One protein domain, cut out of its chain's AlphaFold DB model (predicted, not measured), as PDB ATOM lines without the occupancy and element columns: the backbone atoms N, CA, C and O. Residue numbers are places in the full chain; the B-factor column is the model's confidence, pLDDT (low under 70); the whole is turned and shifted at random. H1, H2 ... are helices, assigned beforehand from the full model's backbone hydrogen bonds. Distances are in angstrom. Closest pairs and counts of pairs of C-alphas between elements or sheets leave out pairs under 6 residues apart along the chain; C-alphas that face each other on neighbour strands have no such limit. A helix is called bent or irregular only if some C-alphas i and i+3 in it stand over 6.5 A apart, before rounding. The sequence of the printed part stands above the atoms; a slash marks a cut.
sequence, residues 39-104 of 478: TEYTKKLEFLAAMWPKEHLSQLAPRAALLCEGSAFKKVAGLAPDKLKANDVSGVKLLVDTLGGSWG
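Overview. This is residues 39 to 104 of the 478 residues of the protein "GIP protein" of Symbiodinium microadriaticum (UniProt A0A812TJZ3). Look for a small bundle of three helices, H1, H2 and H5, their centres at the corners of a triangle; H1 runs opposite to the other two, and it is close to H2 without clearly touching it. The short helix H3 packs at a steep tilt on residues 95 to 99 of H5, and the four-residue H4 packs on H2 and H5, away from H1. You have 66 printed residues with five named helices, in the order H1 H2 H3 H4 H5, and no named strand: the class is all helix. The whole is compact, with a radius of gyration of the C-alphas of 10.9 A, and spans 31 by 25 by 16 A.

Arrangement. Begin with H5, residues 90 to 103, the longest helix and the hub, touching four other helices. H1, residues 39 to 51, touches it at a shallow tilt of 7 degrees, opposite ways; the closest C-alphas, of Thr 42 and Val 96, are 6.0 A apart. H2, residues 54 to 65, touches residues 91 to 95 of H5 alone, at a shallow tilt of 22 degrees, the same way, with the C-alphas of Ala 61 and Val 92 closest at 5.0 A. H1 and H2 are close but not clearly touching, the closest C-alphas, of Ala 49 and Leu 57, being 7.0 A apart. H3, residues 70 to 76, touches H5 at a steep tilt of 46 degrees, opposite ways, the C-alphas of Val 76 and Thr 98 closest at 6.9 A. H4, residues 81 to 84, touches residues 90 to 95 of H5 alone, the C-alphas of Leu 84 and Gly 91 closest at 4.2 A. It also touches residues 58 to 62 of H2 alone, the C-alphas of Pro 62 and Leu 84 closest at 5.6 A. H3 and H4 are each apart from H1. The helix packing is mostly aligned, only just: 2 of 3 touching pairs with a tilt are shallow. Every O i to N i+4 pair is within hydrogen-bond range in H1, against 9 of 10 in H5, 2 of 3 in H3 and 3 of 8 in H2, which has 5 of 9 O i to N i+3 pairs within range; H4 is too short for an O i to N i+4 pair.

Along the chain. Find C-alpha 90 at (19.947, 39.484, 42.055); from there H5 runs 19.6 A to C-alpha 103 at (12.328, 53.878, 31.090). H1 starts at C-alpha 39, (17.068, 56.492, 38.995), and runs 18.5 A. H2 runs 18.4 A and is irregular: C-alphas 55 and 58 are 7.7 A apart. H3 covers 10.5 A and H4 5.2 A.

Size, cuts and confidence. Look at Glu 55 and Ser 71 for the two C-alphas farthest apart, 30.8 A. The printed part, residues 39 to 104, has no cut, and its four links between helices are tight. The mean pLDDT of the printed part is 90.4, and no printed residue is under 70.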
ATOM      1  N   THR A  39      15.829  56.412  38.209       85.88
ATOM      2  CA  THR A  39      17.068  56.492  38.995       85.88
ATOM      3  C   THR A  39      16.755  56.632  40.485       85.88
ATOM      4  O   THR A  39      17.385  55.980  41.320       85.88
ATOM      5  N   GLU A  40      15.746  57.431  40.836       88.75
ATOM      6  CA  GLU A  40      15.248  57.559  42.205       88.75
ATOM      7  C   GLU A  40      14.551  56.270  42.681       88.75
ATOM      8  O   GLU A  40      14.790  55.825  43.805       88.75
ATOM      9  N   TYR A  41      13.743  55.630  41.825       93.50
ATOM     10  CA  TYR A  41      13.118  54.334  42.113       93.50
ATOM     11  C   TYR A  41      14.161  53.244  42.394       93.50
ATOM     12  O   TYR A  41      14.054  52.547  43.403       93.50
ATOM     13  N   THR A  42      15.192  53.139  41.552       91.25
ATOM     14  CA  THR A  42      16.322  52.218  41.730       91.25
ATOM     15  C   THR A  42      17.016  52.451  43.065       91.25
ATOM     16  O   THR A  42      17.043  51.541  43.890       91.25
ATOM     17  N   LYS A  43      17.470  53.683  43.341       90.44
ATOM     18  CA  LYS A  43      18.141  54.030  44.607       90.44
ATOM     19  C   LYS A  43      17.273  53.686  45.828       90.44
ATOM     20  O   LYS A  43      17.778  53.133  46.804       90.44
ATOM     21  N   LYS A  44      15.960  53.948  45.768       92.81
ATOM     22  CA  LYS A  44      14.998  53.578  46.824       92.81
ATOM     23  C   LYS A  44      14.867  52.064  46.998       92.81
ATOM     24  O   LYS A  44      14.832  51.598  48.136       92.81
ATOM     25  N   LEU A  45      14.789  51.296  45.912       93.19
ATOM     26  CA  LEU A  45      14.588  49.846  45.969       93.19
ATOM     27  C   LEU A  45      15.865  49.090  46.375       93.19
ATOM     28  O   LEU A  45      15.779  48.127  47.134       93.19
ATOM     29  N   GLU A  46      17.043  49.556  45.954       92.31
ATOM     30  CA  GLU A  46      18.343  49.045  46.411       92.31
ATOM     31  C   GLU A  46      18.573  49.327  47.901       92.31
ATOM     32  O   GLU A  46      18.930  48.421  48.657       92.31
ATOM     33  N   PHE A  47      18.296  50.556  48.355       92.94
ATOM     34  CA  PHE A  47      18.351  50.920  49.773       92.94
ATOM     35  C   PHE A  47      17.369  50.088  50.612       92.94
ATOM     36  O   PHE A  47      17.727  49.578  51.675       92.94
ATOM     37  N   LEU A  48      16.148  49.871  50.108       92.50
ATOM     38  CA  LEU A  48      15.166  49.011  50.763       92.50
ATOM     39  C   LEU A  48      15.634  47.549  50.828       92.50
ATOM     40  O   LEU A  48      15.473  46.922  51.870       92.50
ATOM     41  N   ALA A  49      16.265  47.024  49.771       91.06
ATOM     42  CA  ALA A  49      16.840  45.678  49.755       91.06
ATOM     43  C   ALA A  49      18.014  45.515  50.738       91.06
ATOM     44  O   ALA A  49      18.151  44.456  51.347       91.06
ATOM     45  N   ALA A  50      18.821  46.561  50.947       90.75
ATOM     46  CA  ALA A  50      19.890  46.570  51.948       90.75
ATOM     47  C   ALA A  50      19.364  46.572  53.399       90.75
ATOM     48  O   ALA A  50      20.025  46.038  54.290       90.75
ATOM     49  N   MET A  51      18.174  47.139  53.638       89.25
ATOM     50  CA  MET A  51      17.501  47.144  54.947       89.25
ATOM     51  C   MET A  51      16.565  45.945  55.184       89.25
ATOM     52  O   MET A  51      16.115  45.736  56.311       89.25
ATOM     53  N   TRP A  52      16.218  45.178  54.147       89.19
ATOM     54  CA  TRP A  52      15.203  44.126  54.243       89.19
ATOM     55  C   TRP A  52      15.715  42.900  55.024       89.19
ATOM     56  O   TRP A  52      16.863  42.486  54.830       89.19
ATOM     57  N   PRO A  53      14.886  42.247  55.865       90.06
ATOM     58  CA  PRO A  53      15.260  40.989  56.506       90.06
ATOM     59  C   PRO A  53      15.649  39.924  55.474       90.06
ATOM     60  O   PRO A  53      14.857  39.571  54.596       90.06
ATOM     61  N   LYS A  54      16.873  39.394  55.589       86.38
ATOM     62  CA  LYS A  54      17.477  38.472  54.606       86.38
ATOM     63  C   LYS A  54      16.627  37.222  54.355       86.38
ATOM     64  O   LYS A  54      16.514  36.776  53.222       86.38
ATOM     65  N   GLU A  55      15.962  36.718  55.394       87.06
ATOM     66  CA  GLU A  55      15.051  35.563  55.348       87.06
ATOM     67  C   GLU A  55      13.788  35.798  54.496       87.06
ATOM     68  O   GLU A  55      13.055  34.858  54.182       87.06
ATOM     69  N   HIS A  56      13.501  37.049  54.124       86.69
ATOM     70  CA  HIS A  56      12.297  37.455  53.395       86.69
ATOM     71  C   HIS A  56      12.607  38.275  52.129       86.69
ATOM     72  O   HIS A  56      11.697  38.840  51.517       86.69
ATOM     73  N   LEU A  57      13.876  38.345  51.711       87.75
ATOM     74  CA  LEU A  57      14.314  39.154  50.566       87.75
ATOM     75  C   LEU A  57      13.785  38.610  49.223       87.75
ATOM     76  O   LEU A  57      13.409  39.392  48.351       87.75
ATOM     77  N   SER A  58      13.583  37.292  49.122       90.00
ATOM     78  CA  SER A  58      12.877  36.614  48.017       90.00
ATOM     79  C   SER A  58      11.429  37.050  47.800       90.00
ATOM     80  O   SER A  58      10.836  36.738  46.767       90.00
ATOM     81  N   GLN A  59      10.840  37.781  48.747       91.19
ATOM     82  CA  GLN A  59       9.486  38.315  48.635       91.19
ATOM     83  C   GLN A  59       9.470  39.788  48.184       91.19
ATOM     84  O   GLN A  59       8.431  40.273  47.739       91.19
ATOM     85  N   LEU A  60      10.608  40.495  48.249       92.44
ATOM     86  CA  LEU A  60      10.706  41.922  47.926       92.44
ATOM     87  C   LEU A  60      10.542  42.184  46.422       92.44
ATOM     88  O   LEU A  60       9.636  42.916  46.024       92.44
ATOM     89  N   ALA A  61      11.367  41.559  45.576       92.88
ATOM     90  CA  ALA A  61      11.320  41.786  44.130       92.88
ATOM     91  C   ALA A  61       9.997  41.334  43.469       92.88
ATOM     92  O   ALA A  61       9.445  42.114  42.692       92.88
ATOM     93  N   PRO A  62       9.389  40.173  43.807       93.12
ATOM     94  CA  PRO A  62       8.072  39.812  43.280       93.12
ATOM     95  C   PRO A  62       6.966  40.770  43.744       93.12
ATOM     96  O   PRO A  62       6.000  40.997  43.016       93.12
ATOM     97  N   ARG A  63       7.095  41.369  44.938       92.88
ATOM     98  CA  ARG A  63       6.127  42.353  45.436       92.88
ATOM     99  C   ARG A  63       6.285  43.717  44.765       92.88
ATOM    100  O   ARG A  63       5.271  44.320  44.432       92.88
ATOM    101  N   ALA A  64       7.515  44.166  44.517       93.44
ATOM    102  CA  ALA A  64       7.804  45.374  43.743       93.44
ATOM    103  C   ALA A  64       7.362  45.237  42.271       93.44
ATOM    104  O   ALA A  64       6.749  46.149  41.720       93.44
ATOM    105  N   ALA A  65       7.554  44.059  41.665       93.56
ATOM    106  CA  ALA A  65       7.044  43.729  40.332       93.56
ATOM    107  C   ALA A  65       5.512  43.872  40.226       93.56
ATOM    108  O   ALA A  65       5.005  44.414  39.247       93.56
ATOM    109  N   LEU A  66       4.769  43.453  41.259       93.69
ATOM    110  CA  LEU A  66       3.309  43.623  41.361       93.69
ATOM    111  C   LEU A  66       2.858  45.063  41.686       93.69
ATOM    112  O   LEU A  66       1.658  45.330  41.707       93.69
ATOM    113  N   LEU A  67       3.794  45.980  41.954       94.38
ATOM    114  CA  LEU A  67       3.557  47.415  42.159       94.38
ATOM    115  C   LEU A  67       4.034  48.266  40.964       94.38
ATOM    116  O   LEU A  67       4.010  49.496  41.026       94.38
ATOM    117  N   CYS A  68       4.438  47.615  39.869       94.38
ATOM    118  CA  CYS A  68       4.586  48.240  38.559       94.38
ATOM    119  C   CYS A  68       3.210  48.363  37.889       94.38
ATOM    120  O   CYS A  68       2.428  47.415  37.902       94.38
ATOM    121  N   GLU A  69       2.922  49.502  37.263       93.31
ATOM    122  CA  GLU A  69       1.635  49.774  36.614       93.31
ATOM    123  C   GLU A  69       1.767  49.881  35.079       93.31
ATOM    124  O   GLU A  69       2.850  50.085  34.522       93.31
ATOM    125  N   GLY A  70       0.651  49.707  34.363       91.31
ATOM    126  CA  GLY A  70       0.569  49.919  32.913       91.31
ATOM    127  C   GLY A  70       1.539  49.069  32.075       91.31
ATOM    128  O   GLY A  70       1.538  47.838  32.130       91.31
ATOM    129  N   SER A  71       2.342  49.730  31.235       90.56
ATOM    130  CA  SER A  71       3.303  49.085  30.330       90.56
ATOM    131  C   SER A  71       4.528  48.499  31.043       90.56
ATOM    132  O   SER A  71       5.069  47.504  30.558       90.56
ATOM    133  N   ALA A  72       4.917  49.025  32.212       91.62
ATOM    134  CA  ALA A  72       5.985  48.438  33.023       91.62
ATOM    135  C   ALA A  72       5.611  47.039  33.511       91.62
ATOM    136  O   ALA A  72       6.406  46.113  33.359       91.62
ATOM    137  N   PHE A  73       4.373  46.846  33.983       93.44
ATOM    138  CA  PHE A  73       3.909  45.515  34.376       93.44
ATOM    139  C   PHE A  73       3.997  44.508  33.223       93.44
ATOM    140  O   PHE A  73       4.476  43.397  33.421       93.44
ATOM    141  N   LYS A  74       3.620  44.900  31.996       91.25
ATOM    142  CA  LYS A  74       3.725  44.023  30.813       91.25
ATOM    143  C   LYS A  74       5.167  43.598  30.510       91.25
ATOM    144  O   LYS A  74       5.377  42.465  30.091       91.25
ATOM    145  N   LYS A  75       6.151  44.482  30.725       90.69
ATOM    146  CA  LYS A  75       7.582  44.177  30.547       90.69
ATOM    147  C   LYS A  75       8.086  43.236  31.647       90.69
ATOM    148  O   LYS A  75       8.692  42.211  31.354       90.69
ATOM    149  N   VAL A  76       7.779  43.558  32.903       92.19
ATOM    150  CA  VAL A  76       8.212  42.809  34.093       92.19
ATOM    151  C   VAL A  76       7.560  41.422  34.178       92.19
ATOM    152  O   VAL A  76       8.216  40.464  34.574       92.19
ATOM    153  N   ALA A  77       6.309  41.269  33.735       91.56
ATOM    154  CA  ALA A  77       5.614  39.981  33.671       91.56
ATOM    155  C   ALA A  77       6.223  38.987  32.659       91.56
ATOM    156  O   ALA A  77       5.898  37.803  32.704       91.56
ATOM    157  N   GLY A  78       7.112  39.444  31.765       89.38
ATOM    158  CA  GLY A  78       7.915  38.579  30.894       89.38
ATOM    159  C   GLY A  78       9.149  37.965  31.574       89.38
ATOM    160  O   GLY A  78       9.822  37.131  30.970       89.38
ATOM    161  N   LEU A  79       9.473  38.363  32.810       91.56
ATOM    162  CA  LEU A  79      10.604  37.816  33.562       91.56
ATOM    163  C   LEU A  79      10.266  36.452  34.173       91.56
ATOM    164  O   LEU A  79       9.169  36.226  34.681       91.56
ATOM    165  N   ALA A  80      11.250  35.550  34.193       90.50
ATOM    166  CA  ALA A  80      11.106  34.249  34.840       90.50
ATOM    167  C   ALA A  80      10.844  34.431  36.354       90.50
ATOM    168  O   ALA A  80      11.708  34.976  37.052       90.50
ATOM    169  N   PRO A  81       9.699  33.963  36.893       88.81
ATOM    170  CA  PRO A  81       9.270  34.298  38.251       88.81
ATOM    171  C   PRO A  81      10.218  33.759  39.325       88.81
ATOM    172  O   PRO A  81      10.310  34.331  40.406       88.81
ATOM    173  N   ASP A  82      10.955  32.690  39.036       91.00
ATOM    174  CA  ASP A  82      11.878  32.078  39.991       91.00
ATOM    175  C   ASP A  82      13.191  32.861  40.119       91.00
ATOM    176  O   ASP A  82      13.797  32.849  41.186       91.00
ATOM    177  N   LYS A  83      13.572  33.646  39.096       89.88
ATOM    178  CA  LYS A  83      14.681  34.612  39.198       89.88
ATOM    179  C   LYS A  83      14.313  35.820  40.065       89.88
ATOM    180  O   LYS A  83      15.178  36.376  40.728       89.88
ATOM    181  N   LEU A  84      13.035  36.210  40.093       89.06
ATOM    182  CA  LEU A  84      12.549  37.270  40.987       89.06
ATOM    183  C   LEU A  84      12.458  36.797  42.449       89.06
ATOM    184  O   LEU A  84      12.630  37.605  43.352       89.06
ATOM    185  N   LYS A  85      12.235  35.500  42.702       90.06
ATOM    186  CA  LYS A  85      12.176  34.899  44.054       90.06
ATOM    187  C   LYS A  85      13.554  34.571  44.657       90.06
ATOM    188  O   LYS A  85      13.633  33.783  45.601       90.06
ATOM    189  N   ALA A  86      14.645  35.115  44.122       88.00
ATOM    190  CA  ALA A  86      15.984  34.884  44.656       88.00
ATOM    191  C   ALA A  86      16.111  35.422  46.098       88.00
ATOM    192  O   ALA A  86      15.628  36.509  46.401       88.00
ATOM    193  N   ASN A  87      16.762  34.678  47.001       85.19
ATOM    194  CA  ASN A  87      16.994  35.121  48.392       85.19
ATOM    195  C   ASN A  87      18.150  36.139  48.520       85.19
ATOM    196  O   ASN A  87      18.515  36.535  49.626       85.19
ATOM    197  N   ASP A  88      18.730  36.555  47.397       86.94
ATOM    198  CA  ASP A  88      19.797  37.539  47.286       86.94
ATOM    199  C   ASP A  88      19.384  38.706  46.365       86.94
ATOM    200  O   ASP A  88      18.339  38.691  45.712       86.94
ATOM    201  N   VAL A  89      20.222  39.742  46.309       90.44
ATOM    202  CA  VAL A  89      19.905  41.014  45.637       90.44
ATOM    203  C   VAL A  89      19.743  40.866  44.109       90.44
ATOM    204  O   VAL A  89      19.209  41.772  43.473       90.44
ATOM    205  N   SER A  90      20.130  39.737  43.495       90.75
ATOM    206  CA  SER A  90      19.947  39.484  42.055       90.75
ATOM    207  C   SER A  90      18.495  39.620  41.580       90.75
ATOM    208  O   SER A  90      18.270  40.169  40.503       90.75
ATOM    209  N   GLY A  91      17.508  39.208  42.385       90.31
ATOM    210  CA  GLY A  91      16.089  39.353  42.036       90.31
ATOM    211  C   GLY A  91      15.639  40.816  41.961       90.31
ATOM    212  O   GLY A  91      14.851  41.183  41.090       90.31
ATOM    213  N   VAL A  92      16.183  41.670  42.837       91.81
ATOM    214  CA  VAL A  92      15.936  43.124  42.836       91.81
ATOM    215  C   VAL A  92      16.661  43.792  41.669       91.81
ATOM    216  O   VAL A  92      16.046  44.585  40.960       91.81
ATOM    217  N   LYS A  93      17.925  43.423  41.417       92.62
ATOM    218  CA  LYS A  93      18.704  43.924  40.275       92.62
ATOM    219  C   LYS A  93      18.030  43.599  38.946       92.62
ATOM    220  O   LYS A  93      17.760  44.510  38.183       92.62
ATOM    221  N   LEU A  94      17.610  42.352  38.728       93.25
ATOM    222  CA  LEU A  94      16.910  41.951  37.503       93.25
ATOM    223  C   LEU A  94      15.638  42.781  37.238       93.25
ATOM    224  O   LEU A  94      15.343  43.100  36.085       93.25
ATOM    225  N   LEU A  95      14.887  43.140  38.286       92.31
ATOM    226  CA  LEU A  95      13.730  44.031  38.171       92.31
ATOM    227  C   LEU A  95      14.153  45.466  37.810       92.31
ATOM    228  O   LEU A  95      13.598  46.044  36.876       92.31
ATOM    229  N   VAL A  96      15.148  46.009  38.518       92.25
ATOM    230  CA  VAL A  96      15.750  47.330  38.264       92.25
ATOM    231  C   VAL A  96      16.271  47.438  36.831       92.25
ATOM    232  O   VAL A  96      15.853  48.339  36.111       92.25
ATOM    233  N   ASP A  97      17.095  46.495  36.380       90.62
ATOM    234  CA  ASP A  97      17.716  46.474  35.050       90.62
ATOM    235  C   ASP A  97      16.653  46.421  33.937       90.62
ATOM    236  O   ASP A  97      16.762  47.100  32.915       90.62
ATOM    237  N   THR A  98      15.571  45.662  34.158       91.25
ATOM    238  CA  THR A  98      14.452  45.530  33.206       91.25
ATOM    239  C   THR A  98      13.636  46.817  33.068       91.25
ATOM    240  O   THR A  98      13.140  47.115  31.979       91.25
ATOM    241  N   LEU A  99      13.489  47.588  34.152       90.38
ATOM    242  CA  LEU A  99      12.844  48.904  34.128       90.38
ATOM    243  C   LEU A  99      13.799  49.978  33.579       90.38
ATOM    244  O   LEU A  99      13.400  50.792  32.744       90.38
ATOM    245  N   GLY A 100      15.070  49.935  33.983       85.50
ATOM    246  CA  GLY A 100      16.147  50.807  33.516       85.50
ATOM    247  C   GLY A 100      16.316  50.755  32.000       85.50
ATOM    248  O   GLY A 100      16.221  51.785  31.345       85.50
ATOM    249  N   GLY A 101      16.420  49.561  31.413       84.00
ATOM    250  CA  GLY A 101      16.543  49.368  29.961       84.00
ATOM    251  C   GLY A 101      15.285  49.676  29.131       84.00
ATOM    252  O   GLY A 101      15.176  49.220  27.994       84.00
ATOM    253  N   SER A 102      14.268  50.350  29.679       83.00
ATOM    254  CA  SER A 102      13.051  50.752  28.940       83.00
ATOM    255  C   SER A 102      12.425  52.075  29.384       83.00
ATOM    256  O   SER A 102      11.653  52.648  28.620       83.00
ATOM    257  N   TRP A 103      12.753  52.566  30.582       86.38
ATOM    258  CA  TRP A 103      12.328  53.878  31.090       86.38
ATOM    259  C   TRP A 103      13.458  54.676  31.752       86.38
ATOM    260  O   TRP A 103      13.281  55.863  32.020       86.38
ATOM    261  N   GLY A 104      14.602  54.049  32.039       79.44
ATOM    262  CA  GLY A 104      15.801  54.746  32.485       79.44
ATOM    263  C   GLY A 104      16.464  55.510  31.341       79.44
ATOM    264  O   GLY A 104      16.260  55.210  30.164       79.44
TER     265      GLY A 104